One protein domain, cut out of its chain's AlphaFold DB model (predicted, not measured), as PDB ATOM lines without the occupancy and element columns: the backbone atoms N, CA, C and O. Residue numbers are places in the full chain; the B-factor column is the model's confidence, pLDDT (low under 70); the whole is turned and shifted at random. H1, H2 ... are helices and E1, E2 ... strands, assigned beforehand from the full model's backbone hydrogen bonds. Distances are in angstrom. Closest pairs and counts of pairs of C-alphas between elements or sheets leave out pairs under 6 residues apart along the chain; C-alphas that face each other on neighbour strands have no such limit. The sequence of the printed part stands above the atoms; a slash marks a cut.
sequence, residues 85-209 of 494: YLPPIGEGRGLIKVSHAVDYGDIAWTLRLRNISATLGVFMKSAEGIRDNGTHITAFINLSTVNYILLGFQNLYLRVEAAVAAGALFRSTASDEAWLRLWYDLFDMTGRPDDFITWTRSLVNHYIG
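AT A GLANCE: This is residues 85 to 209 of the 494 residues of an uncharacterized protein of Guillardia theta (strain CCMP2712) (UniProt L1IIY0). A small two-stranded ribbon, E2 and E3, sits at the first end of one long helix, H2, which H3 crosses steeply. H4 packs on H2 too, its residues 202 to 207 sticking out, while loop residues 127 to 134 stick out beyond the ribbon. The printed part has 125 residues, in the order E1, E2, H1, E3, H2, H3, H4, with E2 and E3 antiparallel; the class is mostly helix. It is compact, with a radius of gyration of the C-alphas of 15.8 A, and elongated, spanning 52 by 33 by 30 A.

HOW THE PARTS SIT: E2, residues 109 to 112, and E3, residues 138 to 141, are antiparallel neighbours at 145 degrees, with N 111 and O 139 2.7 A apart, within hydrogen-bond range. H2, residues 143 to 165, touches H3, residues 174 to 186, with its residues 152 to 156 alone, at a steep tilt of 64 degrees, opposite ways; the closest C-alphas, of Leu 156 and Asp 176, are 6.2 A apart. H4, residues 193 to 207, touches H2 with residues 197 to 200 alone, closest at the C-alphas of Ile 197 and Tyr 157, 7.3 A; the steep tilt of 69 degrees is only just short of about perpendicular. H1, residues 116 to 120, touches H3, the closest C-alphas, of Thr 119 and Leu 182, being 5.8 A apart. E1, residues 96 to 98, pairs with no named strand; its residues 96 to 97 pair antiparallel with residues 85 to 86. Every O i to N i+4 pair is within hydrogen-bond range in H1, H2 and H3, and 10 of 11 in H4.

IN THESE COORDINATES: H2 is 32.5 A long, from C-alpha 143 at (35.133, 64.676, -39.588); H3 is 18.5 A and H4 21.0 A, ending at C-alpha 207 at (17.507, 71.521, -50.729).

THE WHOLE: The farthest C-alphas, of Gly 129 and Ala 166, are 52.3 A apart. The printed part has no cut; H1 to E3 is a long link. Confidence is low at residues 121 to 138 and 203 to 209, among others.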
ATOM      1  N   TYR A  85      29.755  63.712 -25.220       88.69
ATOM      2  CA  TYR A  85      28.848  62.576 -25.107       88.69
ATOM      3  C   TYR A  85      27.743  62.697 -26.154       88.69
ATOM      4  O   TYR A  85      26.973  63.652 -26.151       88.69
ATOM      5  N   LEU A  86      27.686  61.744 -27.081       90.75
ATOM      6  CA  LEU A  86      26.708  61.714 -28.168       90.75
ATOM      7  C   LEU A  86      25.681  60.608 -27.932       90.75
ATOM      8  O   LEU A  86      25.993  59.615 -27.279       90.75
ATOM      9  N   PRO A  87      24.460  60.716 -28.468       92.62
ATOM     10  CA  PRO A  87      23.513  59.612 -28.403       92.62
ATOM     11  C   PRO A  87      24.055  58.362 -29.135       92.62
ATOM     12  O   PRO A  87      24.737  58.489 -30.158       92.62
ATOM     13  N   PRO A  88      23.801  57.135 -28.644       91.94
ATOM     14  CA  PRO A  88      24.169  55.904 -29.343       91.94
ATOM     15  C   PRO A  88      23.356  55.741 -30.634       91.94
ATOM     16  O   PRO A  88      22.189  56.107 -30.688       91.94
ATOM     17  N   ILE A  89      23.913  55.143 -31.683       87.69
ATOM     18  CA  ILE A  89      23.122  54.764 -32.866       87.69
ATOM     19  C   ILE A  89      22.409  53.431 -32.590       87.69
ATOM     20  O   ILE A  89      23.036  52.459 -32.171       87.69
ATOM     21  N   GLY A  90      21.099  53.374 -32.847       85.00
ATOM     22  CA  GLY A  90      20.267  52.185 -32.602       85.00
ATOM     23  C   GLY A  90      19.562  52.232 -31.245       85.00
ATOM     24  O   GLY A  90      19.247  53.311 -30.759       85.00
ATOM     25  N   GLU A  91      19.325  51.072 -30.631       80.00
ATOM     26  CA  GLU A  91      18.537  50.932 -29.388       80.00
ATOM     27  C   GLU A  91      19.347  51.144 -28.092       80.00
ATOM     28  O   GLU A  91      18.887  50.823 -26.993       80.00
ATOM     29  N   GLY A  92      20.572  51.665 -28.202       78.62
ATOM     30  CA  GLY A  92      21.429  51.918 -27.045       78.62
ATOM     31  C   GLY A  92      20.777  52.865 -26.029       78.62
ATOM     32  O   GLY A  92      19.994  53.744 -26.378       78.62
ATOM     33  N   ARG A  93      21.114  52.704 -24.747       82.19
ATOM     34  CA  ARG A  93      20.694  53.622 -23.679       82.19
ATOM     35  C   ARG A  93      21.862  54.502 -23.243       82.19
ATOM     36  O   ARG A  93      23.007  54.060 -23.258       82.19
ATOM     37  N   GLY A  94      21.552  55.716 -22.791       84.69
ATOM     38  CA  GLY A  94      22.542  56.673 -22.294       84.69
ATOM     39  C   GLY A  94      23.213  57.472 -23.410       84.69
ATOM     40  O   GLY A  94      22.660  57.612 -24.496       84.69
ATOM     41  N   LEU A  95      24.393  58.013 -23.117       86.12
ATOM     42  CA  LEU A  95      25.232  58.712 -24.086       86.12
ATOM     43  C   LEU A  95      26.554  57.954 -24.239       86.12
ATOM     44  O   LEU A  95      27.107  57.452 -23.260       86.12
ATOM     45  N   ILE A  96      27.066  57.885 -25.462       86.56
ATOM     46  CA  ILE A  96      28.386  57.348 -25.766       86.56
ATOM     47  C   ILE A  96      29.435  58.437 -25.609       86.56
ATOM     48  O   ILE A  96      29.272  59.556 -26.086       86.56
ATOM     49  N   LYS A  97      30.533  58.100 -24.947       85.00
ATOM     50  CA  LYS A  97      31.670  58.999 -24.803       85.00
ATOM     51  C   LYS A  97      32.506  58.966 -26.082       85.00
ATOM     52  O   LYS A  97      33.072  57.929 -26.418       85.00
ATOM     53  N   VAL A  98      32.591  60.095 -26.773       81.94
ATOM     54  CA  VAL A  98      33.372  60.291 -27.994       81.94
ATOM     55  C   VAL A  98      34.558  61.191 -27.678       81.94
ATOM     56  O   VAL A  98      34.410  62.370 -27.354       81.94
ATOM     57  N   SER A  99      35.751  60.606 -27.751       79.00
ATOM     58  CA  SER A  99      37.015  61.333 -27.733       79.00
ATOM     59  C   SER A  99      37.547  61.419 -29.156       79.00
ATOM     60  O   SER A  99      37.774  60.385 -29.788       79.00
ATOM     61  N   HIS A 100      37.787  62.628 -29.642       74.62
ATOM     62  CA  HIS A 100      38.434  62.859 -30.926       74.62
ATOM     63  C   HIS A 100      39.584  63.844 -30.748       74.62
ATOM     64  O   HIS A 100      39.460  64.834 -30.033       74.62
ATOM     65  N   ALA A 101      40.706  63.558 -31.399       68.25
ATOM     66  CA  ALA A 101      41.777  64.526 -31.569       68.25
ATOM     67  C   ALA A 101      41.521  65.330 -32.851       68.25
ATOM     68  O   ALA A 101      40.905  64.830 -33.796       68.25
ATOM     69  N   VAL A 102      41.959  66.584 -32.841       65.50
ATOM     70  CA  VAL A 102      42.089  67.427 -34.030       65.50
ATOM     71  C   VAL A 102      43.559  67.812 -34.073       65.50
ATOM     72  O   VAL A 102      44.026  68.489 -33.151       65.50
ATOM     73  N   ASP A 103      44.279  67.337 -35.084       59.72
ATOM     74  CA  ASP A 103      45.689  67.659 -35.289       59.72
ATOM     75  C   ASP A 103      45.872  68.802 -36.304       59.72
ATOM     76  O   ASP A 103      44.927  69.305 -36.916       59.72
ATOM     77  N   TYR A 104      47.101  69.283 -36.448       54.88
ATOM     78  CA  TYR A 104      47.444  70.316 -37.414       54.88
ATOM     79  C   TYR A 104      47.280  69.798 -38.848       54.88
ATOM     80  O   TYR A 104      47.880  68.802 -39.231       54.88
ATOM     81  N   GLY A 105      46.498  70.514 -39.658       61.50
ATOM     82  CA  GLY A 105      46.129  70.083 -41.011       61.50
ATOM     83  C   GLY A 105      44.772  69.379 -41.074       61.50
ATOM     84  O   GLY A 105      44.192  69.307 -42.159       61.50
ATOM     85  N   ASP A 106      44.213  68.969 -39.930       62.34
ATOM     86  CA  ASP A 106      42.843  68.471 -39.875       62.34
ATOM     87  C   ASP A 106      41.839  69.604 -40.080       62.34
ATOM     88  O   ASP A 106      41.970  70.721 -39.567       62.34
ATOM     89  N   ILE A 107      40.764  69.285 -40.795       71.81
ATOM     90  CA  ILE A 107      39.587  70.144 -40.828       71.81
ATOM     91  C   ILE A 107      38.862  69.973 -39.491       71.81
ATOM     92  O   ILE A 107      38.515  68.863 -39.086       71.81
ATOM     93  N   ALA A 108      38.628  71.087 -38.805       80.00
ATOM     94  CA  ALA A 108      37.828  71.134 -37.592       80.00
ATOM     95  C   ALA A 108      36.487  71.803 -37.885       80.00
ATOM     96  O   ALA A 108      36.426  72.870 -38.499       80.00
ATOM     97  N   TRP A 109      35.408  71.211 -37.389       85.25
ATOM     98  CA  TRP A 109      34.070  71.781 -37.433       85.25
ATOM     99  C   TRP A 109      33.697  72.344 -36.071       85.25
ATOM    100  O   TRP A 109      34.079  71.816 -35.027       85.25
ATOM    101  N   THR A 110      32.911  73.412 -36.077       84.00
ATOM    102  CA  THR A 110      32.339  73.995 -34.865       84.00
ATOM    103  C   THR A 110      30.912  73.499 -34.674       84.00
ATOM    104  O   THR A 110      30.016  73.897 -35.418       84.00
ATOM    105  N   LEU A 111      30.691  72.670 -33.659       84.06
ATOM    106  CA  LEU A 111      29.371  72.257 -33.207       84.06
ATOM    107  C   LEU A 111      28.812  73.323 -32.259       84.06
ATOM    108  O   LEU A 111      29.279  73.480 -31.128       84.06
ATOM    109  N   ARG A 112      27.823  74.076 -32.742       82.62
ATOM    110  CA  ARG A 112      27.103  75.086 -31.962       82.62
ATOM    111  C   ARG A 112      25.781  74.498 -31.504       82.62
ATOM    112  O   ARG A 112      24.972  74.113 -32.336       82.62
ATOM    113  N   LEU A 113      25.582  74.439 -30.193       79.12
ATOM    114  CA  LEU A 113      24.341  73.963 -29.592       79.12
ATOM    115  C   LEU A 113      23.726  75.058 -28.733       79.12
ATOM    116  O   LEU A 113      24.437  75.881 -28.146       79.12
ATOM    117  N   ARG A 114      22.399  75.044 -28.625       74.19
ATOM    118  CA  ARG A 114      21.670  75.929 -27.713       74.19
ATOM    119  C   ARG A 114      22.011  75.656 -26.247       74.19
ATOM    120  O   ARG A 114      22.186  76.602 -25.485       74.19
ATOM    121  N   ASN A 115      22.117  74.383 -25.854       72.38
ATOM    122  CA  ASN A 115      22.375  73.983 -24.469       72.38
ATOM    123  C   ASN A 115      23.341  72.790 -24.365       72.38
ATOM    124  O   ASN A 115      22.949  71.672 -24.044       72.38
ATOM    125  N   ILE A 116      24.633  73.034 -24.601       68.81
ATOM    126  CA  ILE A 116      25.645  71.969 -24.717       68.81
ATOM    127  C   ILE A 116      25.691  70.995 -23.527       68.81
ATOM    128  O   ILE A 116      25.930  69.802 -23.718       68.81
ATOM    129  N   SER A 117      25.464  71.483 -22.305       67.12
ATOM    130  CA  SER A 117      25.564  70.672 -21.090       67.12
ATOM    131  C   SER A 117      24.379  69.722 -20.952       67.12
ATOM    132  O   SER A 117      24.564  68.580 -20.532       67.12
ATOM    133  N   ALA A 118      23.181  70.160 -21.350       69.31
ATOM    134  CA  ALA A 118      21.988  69.323 -21.355       69.31
ATOM    135  C   ALA A 118      21.996  68.310 -22.507       69.31
ATOM    136  O   ALA A 118      21.572  67.172 -22.318       69.31
ATOM    137  N   THR A 119      22.487  68.710 -23.683       71.44
ATOM    138  CA  THR A 119      22.435  67.884 -24.897       71.44
ATOM    139  C   THR A 119      23.545  66.848 -24.956       71.44
ATOM    140  O   THR A 119      23.296  65.692 -25.284       71.44
ATOM    141  N   LEU A 120      24.781  67.257 -24.657       70.19
ATOM    142  CA  LEU A 120      25.962  66.414 -24.843       70.19
ATOM    143  C   LEU A 120      26.522  65.872 -23.530       70.19
ATOM    144  O   LEU A 120      27.599  65.291 -23.538       70.19
ATOM    145  N   GLY A 121      25.883  66.132 -22.384       62.81
ATOM    146  CA  GLY A 121      26.402  65.734 -21.068       62.81
ATOM    147  C   GLY A 121      27.814  66.258 -20.769       62.81
ATOM    148  O   GLY A 121      28.475  65.789 -19.841       62.81
ATOM    149  N   VAL A 122      28.306  67.212 -21.568       59.38
ATOM    150  CA  VAL A 122      29.654  67.745 -21.447       59.38
ATOM    151  C   VAL A 122      29.620  68.767 -20.332       59.38
ATOM    152  O   VAL A 122      29.213  69.916 -20.515       59.38
ATOM    153  N   PHE A 123      30.100  68.356 -19.165       52.06
ATOM    154  CA  PHE A 123      30.604  69.290 -18.174       52.06
ATOM    155  C   PHE A 123      31.921  69.844 -18.706       52.06
ATOM    156  O   PHE A 123      33.002  69.442 -18.276       52.06
ATOM    157  N   MET A 124      31.849  70.770 -19.666       51.25
ATOM    158  CA  MET A 124      32.990  71.642 -19.869       51.25
ATOM    159  C   MET A 124      33.118  72.382 -18.548       51.25
ATOM    160  O   MET A 124      32.258  73.195 -18.202       51.25
ATOM    161  N   LYS A 125      34.177  72.090 -17.783       44.28
ATOM    162  CA  LYS A 125      34.735  73.122 -16.918       44.28
ATOM    163  C   LYS A 125      34.961  74.276 -17.869       44.28
ATOM    164  O   LYS A 125      35.844  74.180 -18.717       44.28
ATOM    165  N   SER A 126      34.063  75.261 -17.810       41.00
ATOM    166  CA  SER A 126      34.220  76.539 -18.480       41.00
ATOM    167  C   SER A 126      35.703  76.850 -18.406       41.00
ATOM    168  O   SER A 126      36.273  76.851 -17.312       41.00
ATOM    169  N   ALA A 127      36.355  76.974 -19.559       40.84
ATOM    170  CA  ALA A 127      37.630  77.653 -19.586       40.84
ATOM    171  C   ALA A 127      37.299  79.073 -19.115       40.84
ATOM    172  O   ALA A 127      36.860  79.910 -19.906       40.84
ATOM    173  N   GLU A 128      37.346  79.276 -17.796       37.84
ATOM    174  CA  GLU A 128      37.065  80.526 -17.110       37.84
ATOM    175  C   GLU A 128      37.990  81.571 -17.730       37.84
ATOM    176  O   GLU A 128      39.182  81.615 -17.442       37.84
ATOM    177  N   GLY A 129      37.478  82.357 -18.674       38.34
ATOM    178  CA  GLY A 129      38.310  83.321 -19.388       38.34
ATOM    179  C   GLY A 129      37.706  83.847 -20.678       38.34
ATOM    180  O   GLY A 129      37.818  85.041 -20.940       38.34
ATOM    181  N   ILE A 130      37.001  83.017 -21.451       41.69
ATOM    182  CA  ILE A 130      36.308  83.497 -22.655       41.69
ATOM    183  C   ILE A 130      34.873  83.838 -22.263       41.69
ATOM    184  O   ILE A 130      33.953  83.031 -22.386       41.69
ATOM    185  N   ARG A 131      34.693  85.050 -21.727       37.75
ATOM    186  CA  ARG A 131      33.379  85.694 -21.620       37.75
ATOM    187  C   ARG A 131      32.920  86.101 -23.019       37.75
ATOM    188  O   ARG A 131      32.856  87.287 -23.331       37.75
ATOM    189  N   ASP A 132      32.616  85.124 -23.863       43.47
ATOM    190  CA  ASP A 132      31.725  85.403 -24.976       43.47
ATOM    191  C   ASP A 132      30.343  85.623 -24.366       43.47
ATOM    192  O   ASP A 132      29.771  84.747 -23.722       43.47
ATOM    193  N   ASN A 133      29.803  86.827 -24.544       43.12
ATOM    194  CA  ASN A 133      28.451  87.200 -24.116       43.12
ATOM    195  C   ASN A 133      27.344  86.402 -24.845       43.12
ATOM    196  O   ASN A 133      26.163  86.701 -24.681       43.12
ATOM    197  N   GLY A 134      27.702  85.403 -25.657       46.16
ATOM    198  CA  GLY A 134      26.784  84.427 -26.219       46.16
ATOM    199  C   GLY A 134      26.762  83.172 -25.355       46.16
ATOM    200  O   GLY A 134      27.790  82.544 -25.131       46.16
ATOM    201  N   THR A 135      25.579  82.734 -24.942       48.38
ATOM    202  CA  THR A 135      25.338  81.460 -24.235       48.38
ATOM    203  C   THR A 135      25.688  80.207 -25.057       48.38
ATOM    204  O   THR A 135      25.409  79.088 -24.633       48.38
ATOM    205  N   HIS A 136      26.290  80.370 -26.236       52.38
ATOM    206  CA  HIS A 136      26.621  79.305 -27.171       52.38
ATOM    207  C   HIS A 136      28.064  78.857 -26.970       52.38
ATOM    208  O   HIS A 136      28.998  79.360 -27.594       52.38
ATOM    209  N   ILE A 137      28.248  77.866 -26.105       58.66
ATOM    210  CA  ILE A 137      29.519  77.155 -26.022       58.66
ATOM    211  C   ILE A 137      29.683  76.357 -27.321       58.66
ATOM    212  O   ILE A 137      28.845  75.525 -27.666       58.66
ATOM    213  N   THR A 138      30.757  76.637 -28.057       67.38
ATOM    214  CA  THR A 138      31.074  75.971 -29.324       67.38
ATOM    215  C   THR A 138      32.053  74.828 -29.062       67.38
ATOM    216  O   THR A 138      33.146  75.066 -28.552       67.38
ATOM    217  N   ALA A 139      31.681  73.591 -29.398       75.88
ATOM    218  CA  ALA A 139      32.601  72.453 -29.364       75.88
ATOM    219  C   ALA A 139      33.299  72.288 -30.718       75.88
ATOM    220  O   ALA A 139      32.659  72.391 -31.760       75.88
ATOM    221  N   PHE A 140      34.600  72.000 -30.714       79.94
ATOM    222  CA  PHE A 140      35.305  71.600 -31.933       79.94
ATOM    223  C   PHE A 140      35.151  70.094 -32.146       79.94
ATOM    224  O   PHE A 140      35.322  69.323 -31.204       79.94
ATOM    225  N   ILE A 141      34.828  69.675 -33.367       84.69
ATOM    226  CA  ILE A 141      34.681  68.270 -33.760       84.69
ATOM    227  C   ILE A 141      35.450  67.968 -35.040       84.69
ATOM    228  O   ILE A 141      35.597  68.845 -35.884       84.69
ATOM    229  N   ASN A 142      35.952  66.741 -35.173       85.75
ATOM    230  CA  ASN A 142      36.587  66.269 -36.403       85.75
ATOM    231  C   ASN A 142      35.553  65.631 -37.355       85.75
ATOM    232  O   ASN A 142      34.369  65.512 -37.025       85.75
ATOM    233  N   LEU A 143      36.009  65.192 -38.531       84.62
ATOM    234  CA  LEU A 143      35.133  64.676 -39.588       84.62
ATOM    235  C   LEU A 143      34.404  63.407 -39.154       84.62
ATOM    236  O   LEU A 143      33.221  63.234 -39.433       84.62
ATOM    237  N   SER A 144      35.101  62.521 -38.444       84.62
ATOM    238  CA  SER A 144      34.533  61.272 -37.940       84.62
ATOM    239  C   SER A 144      33.368  61.539 -36.990       84.62
ATOM    240  O   SER A 144      32.323  60.897 -37.101       84.62
ATOM    241  N   THR A 145      33.506  62.530 -36.108       87.94
ATOM    242  CA  THR A 145      32.438  62.951 -35.198       87.94
ATOM    243  C   THR A 145      31.267  63.589 -35.954       87.94
ATOM    244  O   THR A 145      30.115  63.287 -35.643       87.94
ATOM    245  N   VAL A 146      31.524  64.400 -36.989       89.69
ATOM    246  CA  VAL A 146      30.464  64.928 -37.875       89.69
ATOM    247  C   VAL A 146      29.700  63.789 -38.553       89.69
ATOM    248  O   VAL A 146      28.472  63.751 -38.496       89.69
ATOM    249  N   ASN A 147      30.408  62.827 -39.144       87.81
ATOM    250  CA  ASN A 147      29.797  61.687 -39.825       87.81
ATOM    251  C   ASN A 147      28.973  60.821 -38.868       87.81
ATOM    252  O   ASN A 147      27.899  60.355 -39.242       87.81
ATOM    253  N   TYR A 148      29.429  60.646 -37.626       91.25
ATOM    254  CA  TYR A 148      28.657  59.950 -36.599       91.25
ATOM    255  C   TYR A 148      27.330  60.668 -36.301       91.25
ATOM    256  O   TYR A 148      26.283  60.023 -36.241       91.25
ATOM    257  N   ILE A 149      27.354  61.999 -36.171       92.38
ATOM    258  CA  ILE A 149      26.148  62.810 -35.953       92.38
ATOM    259  C   ILE A 149      25.179  62.673 -37.135       92.38
ATOM    260  O   ILE A 149      23.995  62.397 -36.935       92.38
ATOM    261  N   LEU A 150      25.679  62.803 -38.367       90.06
ATOM    262  CA  LEU A 150      24.864  62.678 -39.579       90.06
ATOM    263  C   LEU A 150      24.249  61.281 -39.720       90.06
ATOM    264  O   LEU A 150      23.063  61.158 -40.026       90.06
ATOM    265  N   LEU A 151      25.021  60.229 -39.443       88.25
ATOM    266  CA  LEU A 151      24.529  58.853 -39.468       88.25
ATOM    267  C   LEU A 151      23.449  58.618 -38.401       88.25
ATOM    268  O   LEU A 151      22.482  57.895 -38.648       88.25
ATOM    269  N   GLY A 152      23.585  59.233 -37.227       91.50
ATOM    270  CA  GLY A 152      22.560  59.216 -36.187       91.50
ATOM    271  C   GLY A 152      21.243  59.831 -36.649       91.50
ATOM    272  O   GLY A 152      20.196  59.189 -36.544       91.50
ATOM    273  N   PHE A 153      21.299  61.023 -37.246       92.25
ATOM    274  CA  PHE A 153      20.119  61.688 -37.804       92.25
ATOM    275  C   PHE A 153      19.485  60.906 -38.953       92.25
ATOM    276  O   PHE A 153      18.261  60.781 -38.999       92.25
ATOM    277  N   GLN A 154      20.292  60.320 -39.837       88.69
ATOM    278  CA  GLN A 154      19.787  59.480 -40.919       88.69
ATOM    279  C   GLN A 154      19.043  58.250 -40.379       88.69
ATOM    280  O   GLN A 154      17.955  57.931 -40.851       88.69
ATOM    281  N   ASN A 155      19.592  57.570 -39.368       88.62
ATOM    282  CA  ASN A 155      18.931  56.414 -38.758       88.62
ATOM    283  C   ASN A 155      17.625  56.794 -38.051       88.62
ATOM    284  O   ASN A 155      16.644  56.059 -38.157       88.62
ATOM    285  N   LEU A 156      17.610  57.928 -37.345       90.31
ATOM    286  CA  LEU A 156      16.396  58.458 -36.732       90.31
ATOM    287  C   LEU A 156      15.328  58.729 -37.800       90.31
ATOM    288  O   LEU A 156      14.203  58.257 -37.664       90.31
ATOM    289  N   TYR A 157      15.691  59.420 -38.884       88.25
ATOM    290  CA  TYR A 157      14.788  59.712 -39.998       88.25
ATOM    291  C   TYR A 157      14.165  58.446 -40.590       88.25
ATOM    292  O   TYR A 157      12.943  58.344 -40.641       88.25
ATOM    293  N   LEU A 158      14.984  57.451 -40.946       87.31
ATOM    294  CA  LEU A 158      14.504  56.206 -41.552       87.31
ATOM    295  C   LEU A 158      13.545  55.436 -40.631       87.31
ATOM    296  O   LEU A 158      12.541  54.898 -41.094       87.31
ATOM    297  N   ARG A 159      13.820  55.389 -39.320       85.94
ATOM    298  CA  ARG A 159      12.923  54.730 -38.352       85.94
ATOM    299  C   ARG A 159      11.588  55.452 -38.223       85.94
ATOM    300  O   ARG A 159      10.540  54.809 -38.179       85.94
ATOM    301  N   VAL A 160      11.631  56.779 -38.144       85.88
ATOM    302  CA  VAL A 160      10.432  57.607 -38.032       85.88
ATOM    303  C   VAL A 160       9.586  57.497 -39.304       85.88
ATOM    304  O   VAL A 160       8.373  57.299 -39.227       85.88
ATOM    305  N   GLU A 161      10.216  57.559 -40.476       85.31
ATOM    306  CA  GLU A 161       9.549  57.405 -41.766       85.31
ATOM    307  C   GLU A 161       8.893  56.029 -41.907       85.31
ATOM    308  O   GLU A 161       7.719  55.951 -42.267       85.31
ATOM    309  N   ALA A 162       9.603  54.953 -41.555       85.62
ATOM    310  CA  ALA A 162       9.065  53.596 -41.594       85.62
ATOM    311  C   ALA A 162       7.831  53.431 -40.690       85.62
ATOM    312  O   ALA A 162       6.856  52.794 -41.088       85.62
ATOM    313  N   ALA A 163       7.835  54.039 -39.497       84.19
ATOM    314  CA  ALA A 163       6.675  54.028 -38.606       84.19
ATOM    315  C   ALA A 163       5.469  54.754 -39.228       84.19
ATOM    316  O   ALA A 163       4.362  54.216 -39.226       84.19
ATOM    317  N   VAL A 164       5.695  55.931 -39.823       83.69
ATOM    318  CA  VAL A 164       4.642  56.701 -40.507       83.69
ATOM    319  C   VAL A 164       4.096  55.958 -41.723       83.69
ATOM    320  O   VAL A 164       2.880  55.894 -41.894       83.69
ATOM    321  N   ALA A 165       4.962  55.366 -42.548       83.56
ATOM    322  CA  ALA A 165       4.558  54.594 -43.722       83.56
ATOM    323  C   ALA A 165       3.712  53.368 -43.345       83.56
ATOM    324  O   ALA A 165       2.761  53.033 -44.046       83.56
ATOM    325  N   ALA A 166       4.002  52.741 -42.203       88.69
ATOM    326  CA  ALA A 166       3.220  51.632 -41.665       88.69
ATOM    327  C   ALA A 166       1.897  52.063 -40.997       88.69
ATOM    328  O   ALA A 166       1.168  51.212 -40.487       88.69
ATOM    329  N   GLY A 167       1.590  53.366 -40.930       88.69
ATOM    330  CA  GLY A 167       0.453  53.890 -40.164       88.69
ATOM    331  C   GLY A 167       0.568  53.631 -38.657       88.69
ATOM    332  O   GLY A 167      -0.432  53.666 -37.938       88.69
ATOM    333  N   ALA A 168       1.774  53.334 -38.171       85.44
ATOM    334  CA  ALA A 168       2.043  53.033 -36.777       85.44
ATOM    335  C   ALA A 168       2.436  54.305 -36.017       85.44
ATOM    336  O   ALA A 168       3.112  55.191 -36.538       85.44
ATOM    337  N   LEU A 169       2.058  54.375 -34.738       83.62
ATOM    338  CA  LEU A 169       2.590  55.399 -33.842       83.62
ATOM    339  C   LEU A 169       4.103  55.179 -33.694       83.62
ATOM    340  O   LEU A 169       4.519  54.105 -33.247       83.62
ATOM    341  N   PHE A 170       4.913  56.187 -34.028       84.31
ATOM    342  CA  PHE A 170       6.354  56.136 -33.794       84.31
ATOM    343  C   PHE A 170       6.628  55.967 -32.294       84.31
ATOM    344  O   PHE A 170       6.342  56.851 -31.485       84.31
ATOM    345  N   ARG A 171       7.161  54.804 -31.914       85.62
ATOM    346  CA  ARG A 171       7.597  54.527 -30.544       85.62
ATOM    347  C   ARG A 171       9.068  54.886 -30.433       85.62
ATOM    348  O   ARG A 171       9.919  54.083 -30.806       85.62
ATOM    349  N   SER A 172       9.351  56.085 -29.935       86.00
ATOM    350  CA  SER A 172      10.721  56.529 -29.702       86.00
ATOM    351  C   SER A 172      11.417  55.630 -28.683       86.00
ATOM    352  O   SER A 172      10.896  55.355 -27.601       86.00
ATOM    353  N   THR A 173      12.621  55.175 -29.016       89.31
ATOM    354  CA  THR A 173      13.551  54.646 -28.018       89.31
ATOM    355  C   THR A 173      14.192  55.798 -27.238       89.31
ATOM    356  O   THR A 173      14.171  56.951 -27.670       89.31
ATOM    357  N   ALA A 174      14.830  55.500 -26.102       87.62
ATOM    358  CA  ALA A 174      15.591  56.509 -25.355       87.62
ATOM    359  C   ALA A 174      16.712  57.150 -26.202       87.62
ATOM    360  O   ALA A 174      17.021  58.329 -26.039       87.62
ATOM    361  N   SER A 175      17.296  56.378 -27.124       89.19
ATOM    362  CA  SER A 175      18.257  56.869 -28.112       89.19
ATOM    363  C   SER A 175      17.612  57.837 -29.105       89.19
ATOM    364  O   SER A 175      18.150  58.918 -29.338       89.19
ATOM    365  N   ASP A 176      16.438  57.494 -29.646       90.44
ATOM    366  CA  ASP A 176      15.718  58.364 -30.585       90.44
ATOM    367  C   ASP A 176      15.368  59.709 -29.945       90.44
ATOM    368  O   ASP A 176      15.553  60.755 -30.561       90.44
ATOM    369  N   GLU A 177      14.928  59.701 -28.685       89.25
ATOM    370  CA  GLU A 177      14.668  60.932 -27.933       89.25
ATOM    371  C   GLU A 177      15.931  61.777 -27.747       89.25
ATOM    372  O   GLU A 177      15.872  63.003 -27.837       89.25
ATOM    373  N   ALA A 178      17.081  61.147 -27.504       89.81
ATOM    374  CA  ALA A 178      18.351  61.847 -27.367       89.81
ATOM    375  C   ALA A 178      18.832  62.437 -28.708       89.81
ATOM    376  O   ALA A 178      19.290  63.580 -28.735       89.81
ATOM    377  N   TRP A 179      18.664  61.719 -29.825       92.44
ATOM    378  CA  TRP A 179      18.932  62.244 -31.170       92.44
ATOM    379  C   TRP A 179      17.988  63.389 -31.553       92.44
ATOM    380  O   TRP A 179      18.447  64.385 -32.107       92.44
ATOM    381  N   LEU A 180      16.698  63.295 -31.210       89.88
ATOM    382  CA  LEU A 180      15.724  64.374 -31.415       89.88
ATOM    383  C   LEU A 180      16.098  65.627 -30.617       89.88
ATOM    384  O   LEU A 180      16.061  66.728 -31.156       89.88
ATOM    385  N   ARG A 181      16.511  65.477 -29.352       88.19
ATOM    386  CA  ARG A 181      17.003  66.608 -28.544       88.19
ATOM    387  C   ARG A 181      18.237  67.247 -29.173       88.19
ATOM    388  O   ARG A 181      18.257  68.461 -29.342       88.19
ATOM    389  N   LEU A 182      19.216  66.436 -29.586       90.06
ATOM    390  CA  LEU A 182      20.408  66.930 -30.280       90.06
ATOM    391  C   LEU A 182      20.054  67.705 -31.551       90.06
ATOM    392  O   LEU A 182      20.636  68.755 -31.805       90.06
ATOM    393  N   TRP A 183      19.085  67.217 -32.324       89.56
ATOM    394  CA  TRP A 183      18.587  67.909 -33.506       89.56
ATOM    395  C   TRP A 183      17.972  69.270 -33.171       89.56
ATOM    396  O   TRP A 183      18.345  70.280 -33.766       89.56
ATOM    397  N   TYR A 184      17.059  69.311 -32.200       87.81
ATOM    398  CA  TYR A 184      16.406  70.551 -31.785       87.81
ATOM    399  C   TYR A 184      17.407  71.583 -31.263       87.81
ATOM    400  O   TYR A 184      17.315  72.755 -31.622       87.81
ATOM    401  N   ASP A 185      18.406  71.152 -30.494       85.75
ATOM    402  CA  ASP A 185      19.448  72.038 -29.981       85.75
ATOM    403  C   ASP A 185      20.409  72.541 -31.068       85.75
ATOM    404  O   ASP A 185      20.944  73.645 -30.931       85.75
ATOM    405  N   LEU A 186      20.641  71.753 -32.125       86.69
ATOM    406  CA  LEU A 186      21.505  72.121 -33.252       86.69
ATOM    407  C   LEU A 186      20.856  73.174 -34.153       86.69
ATOM    408  O   LEU A 186      21.536  74.082 -34.628       86.69
ATOM    409  N   PHE A 187      19.549  73.059 -34.384       84.00
ATOM    410  CA  PHE A 187      18.814  73.945 -35.288       84.00
ATOM    411  C   PHE A 187      17.965  75.007 -34.575       84.00
ATOM    412  O   PHE A 187      17.145  75.661 -35.214       84.00
ATOM    413  N   ASP A 188      18.166  75.178 -33.265       80.38
ATOM    414  CA  ASP A 188      17.416  76.100 -32.400       80.38
ATOM    415  C   ASP A 188      15.890  75.971 -32.548       80.38
ATOM    416  O   ASP A 188      15.136  76.940 -32.648       80.38
ATOM    417  N   MET A 189      15.427  74.727 -32.583       79.06
ATOM    418  CA  MET A 189      14.018  74.397 -32.734       79.06
ATOM    419  C   MET A 189      13.395  74.029 -31.400       79.06
ATOM    420  O   MET A 189      14.011  73.427 -30.527       79.06
ATOM    421  N   THR A 190      12.111  74.334 -31.273       72.94
ATOM    422  CA  THR A 190      11.260  73.849 -30.190       72.94
ATOM    423  C   THR A 190      10.076  73.142 -30.831       72.94
ATOM    424  O   THR A 190       9.346  73.786 -31.582       72.94
ATOM    425  N   GLY A 191       9.886  71.845 -30.582       67.31
ATOM    426  CA  GLY A 191       8.837  71.094 -31.273       67.31
ATOM    427  C   GLY A 191       8.598  69.679 -30.754       67.31
ATOM    428  O   GLY A 191       9.337  69.167 -29.911       67.31
ATOM    429  N   ARG A 192       7.525  69.059 -31.251       70.31
ATOM    430  CA  ARG A 192       7.191  67.636 -31.079       70.31
ATOM    431  C   ARG A 192       7.917  66.796 -32.137       70.31
ATOM    432  O   ARG A 192       8.235  67.331 -33.195       70.31
ATOM    433  N   PRO A 193       8.115  65.481 -31.925       64.94
ATOM    434  CA  PRO A 193       8.738  64.594 -32.917       64.94
ATOM    435  C   PRO A 193       8.125  64.681 -34.327       64.94
ATOM    436  O   PRO A 193       8.831  64.529 -35.316       64.94
ATOM    437  N   ASP A 194       6.837  64.999 -34.449       66.50
ATOM    438  CA  ASP A 194       6.175  65.190 -35.750       66.50
ATOM    439  C   ASP A 194       6.727  66.404 -36.531       66.50
ATOM    440  O   ASP A 194       6.782  66.403 -37.768       66.50
ATOM    441  N   ASP A 195       7.221  67.417 -35.812       75.56
ATOM    442  CA  ASP A 195       7.909  68.574 -36.389       75.56
ATOM    443  C   ASP A 195       9.257  68.161 -36.984       75.56
ATOM    444  O   ASP A 195       9.680  68.742 -37.981       75.56
ATOM    445  N   PHE A 196       9.912  67.123 -36.439       78.81
ATOM    446  CA  PHE A 196      11.160  66.603 -36.998       78.81
ATOM    447  C   PHE A 196      10.941  66.075 -38.415       78.81
ATOM    448  O   PHE A 196      11.707  66.451 -39.296       78.81
ATOM    449  N   ILE A 197       9.883  65.290 -38.670       75.50
ATOM    450  CA  ILE A 197       9.558  64.771 -40.016       75.50
ATOM    451  C   ILE A 197       9.186  65.901 -40.956       75.50
ATOM    452  O   ILE A 197       9.672  65.965 -42.081       75.50
ATOM    453  N   THR A 198       8.285  66.775 -40.510       78.50
ATOM    454  CA  THR A 198       7.782  67.871 -41.341       78.50
ATOM    455  C   THR A 198       8.932  68.779 -41.748       78.50
ATOM    456  O   THR A 198       9.047  69.157 -42.914       78.50
ATOM    457  N   TRP A 199       9.843  69.054 -40.815       77.44
ATOM    458  CA  TRP A 199      11.029  69.839 -41.087       77.44
ATOM    459  C   TRP A 199      12.060  69.089 -41.929       77.44
ATOM    460  O   TRP A 199      12.547  69.674 -42.887       77.44
ATOM    461  N   THR A 200      12.371  67.813 -41.658       72.56
ATOM    462  CA  THR A 200      13.305  67.052 -42.517       72.56
ATOM    463  C   THR A 200      12.761  66.927 -43.925       72.56
ATOM    464  O   THR A 200      13.511  67.140 -44.863       72.56
ATOM    465  N   ARG A 201      11.464  66.658 -44.104       74.50
ATOM    466  CA  ARG A 201      10.829  66.672 -45.427       74.50
ATOM    467  C   ARG A 201      10.883  68.050 -46.054       74.50
ATOM    468  O   ARG A 201      11.167  68.129 -47.231       74.50
ATOM    469  N   SER A 202      10.649  69.127 -45.310       75.81
ATOM    470  CA  SER A 202      10.801  70.486 -45.842       75.81
ATOM    471  C   SER A 202      12.243  70.756 -46.278       75.81
ATOM    472  O   SER A 202      12.459  71.227 -47.384       75.81
ATOM    473  N   LEU A 203      13.234  70.382 -45.466       65.25
ATOM    474  CA  LEU A 203      14.654  70.539 -45.766       65.25
ATOM    475  C   LEU A 203      15.057  69.707 -46.990       65.25
ATOM    476  O   LEU A 203      15.651  70.235 -47.921       65.25
ATOM    477  N   VAL A 204      14.699  68.423 -47.014       62.91
ATOM    478  CA  VAL A 204      14.929  67.533 -48.156       62.91
ATOM    479  C   VAL A 204      14.209  68.096 -49.378       62.91
ATOM    480  O   VAL A 204      14.841  68.326 -50.391       62.91
ATOM    481  N   ASN A 205      12.941  68.480 -49.279       62.44
ATOM    482  CA  ASN A 205      12.195  69.028 -50.410       62.44
ATOM    483  C   ASN A 205      12.757  70.364 -50.917       62.44
ATOM    484  O   ASN A 205      12.705  70.627 -52.116       62.44
ATOM    485  N   HIS A 206      13.291  71.201 -50.027       59.38
ATOM    486  CA  HIS A 206      13.807  72.528 -50.356       59.38
ATOM    487  C   HIS A 206      15.241  72.493 -50.895       59.38
ATOM    488  O   HIS A 206      15.571  73.265 -51.790       59.38
ATOM    489  N   TYR A 207      16.086  71.601 -50.373       45.00
ATOM    490  CA  TYR A 207      17.507  71.521 -50.729       45.00
ATOM    491  C   TYR A 207      17.855  70.326 -51.627       45.00
ATOM    492  O   TYR A 207      18.904  70.334 -52.263       45.00
ATOM    493  N   ILE A 208      17.001  69.305 -51.669       48.66
ATOM    494  CA  ILE A 208      17.229  68.007 -52.329       48.66
ATOM    495  C   ILE A 208      16.075  67.662 -53.309       48.66
ATOM    496  O   ILE A 208      16.259  66.843 -54.203       48.66
ATOM    497  N   GLY A 209      14.929  68.355 -53.233       38.78
ATOM    498  CA  GLY A 209      13.742  68.134 -54.070       38.78
ATOM    499  C   GLY A 209      12.707  67.207 -53.413       38.78
ATOM    500  O   GLY A 209      13.036  66.537 -52.431       38.78
TER     501      GLY A 209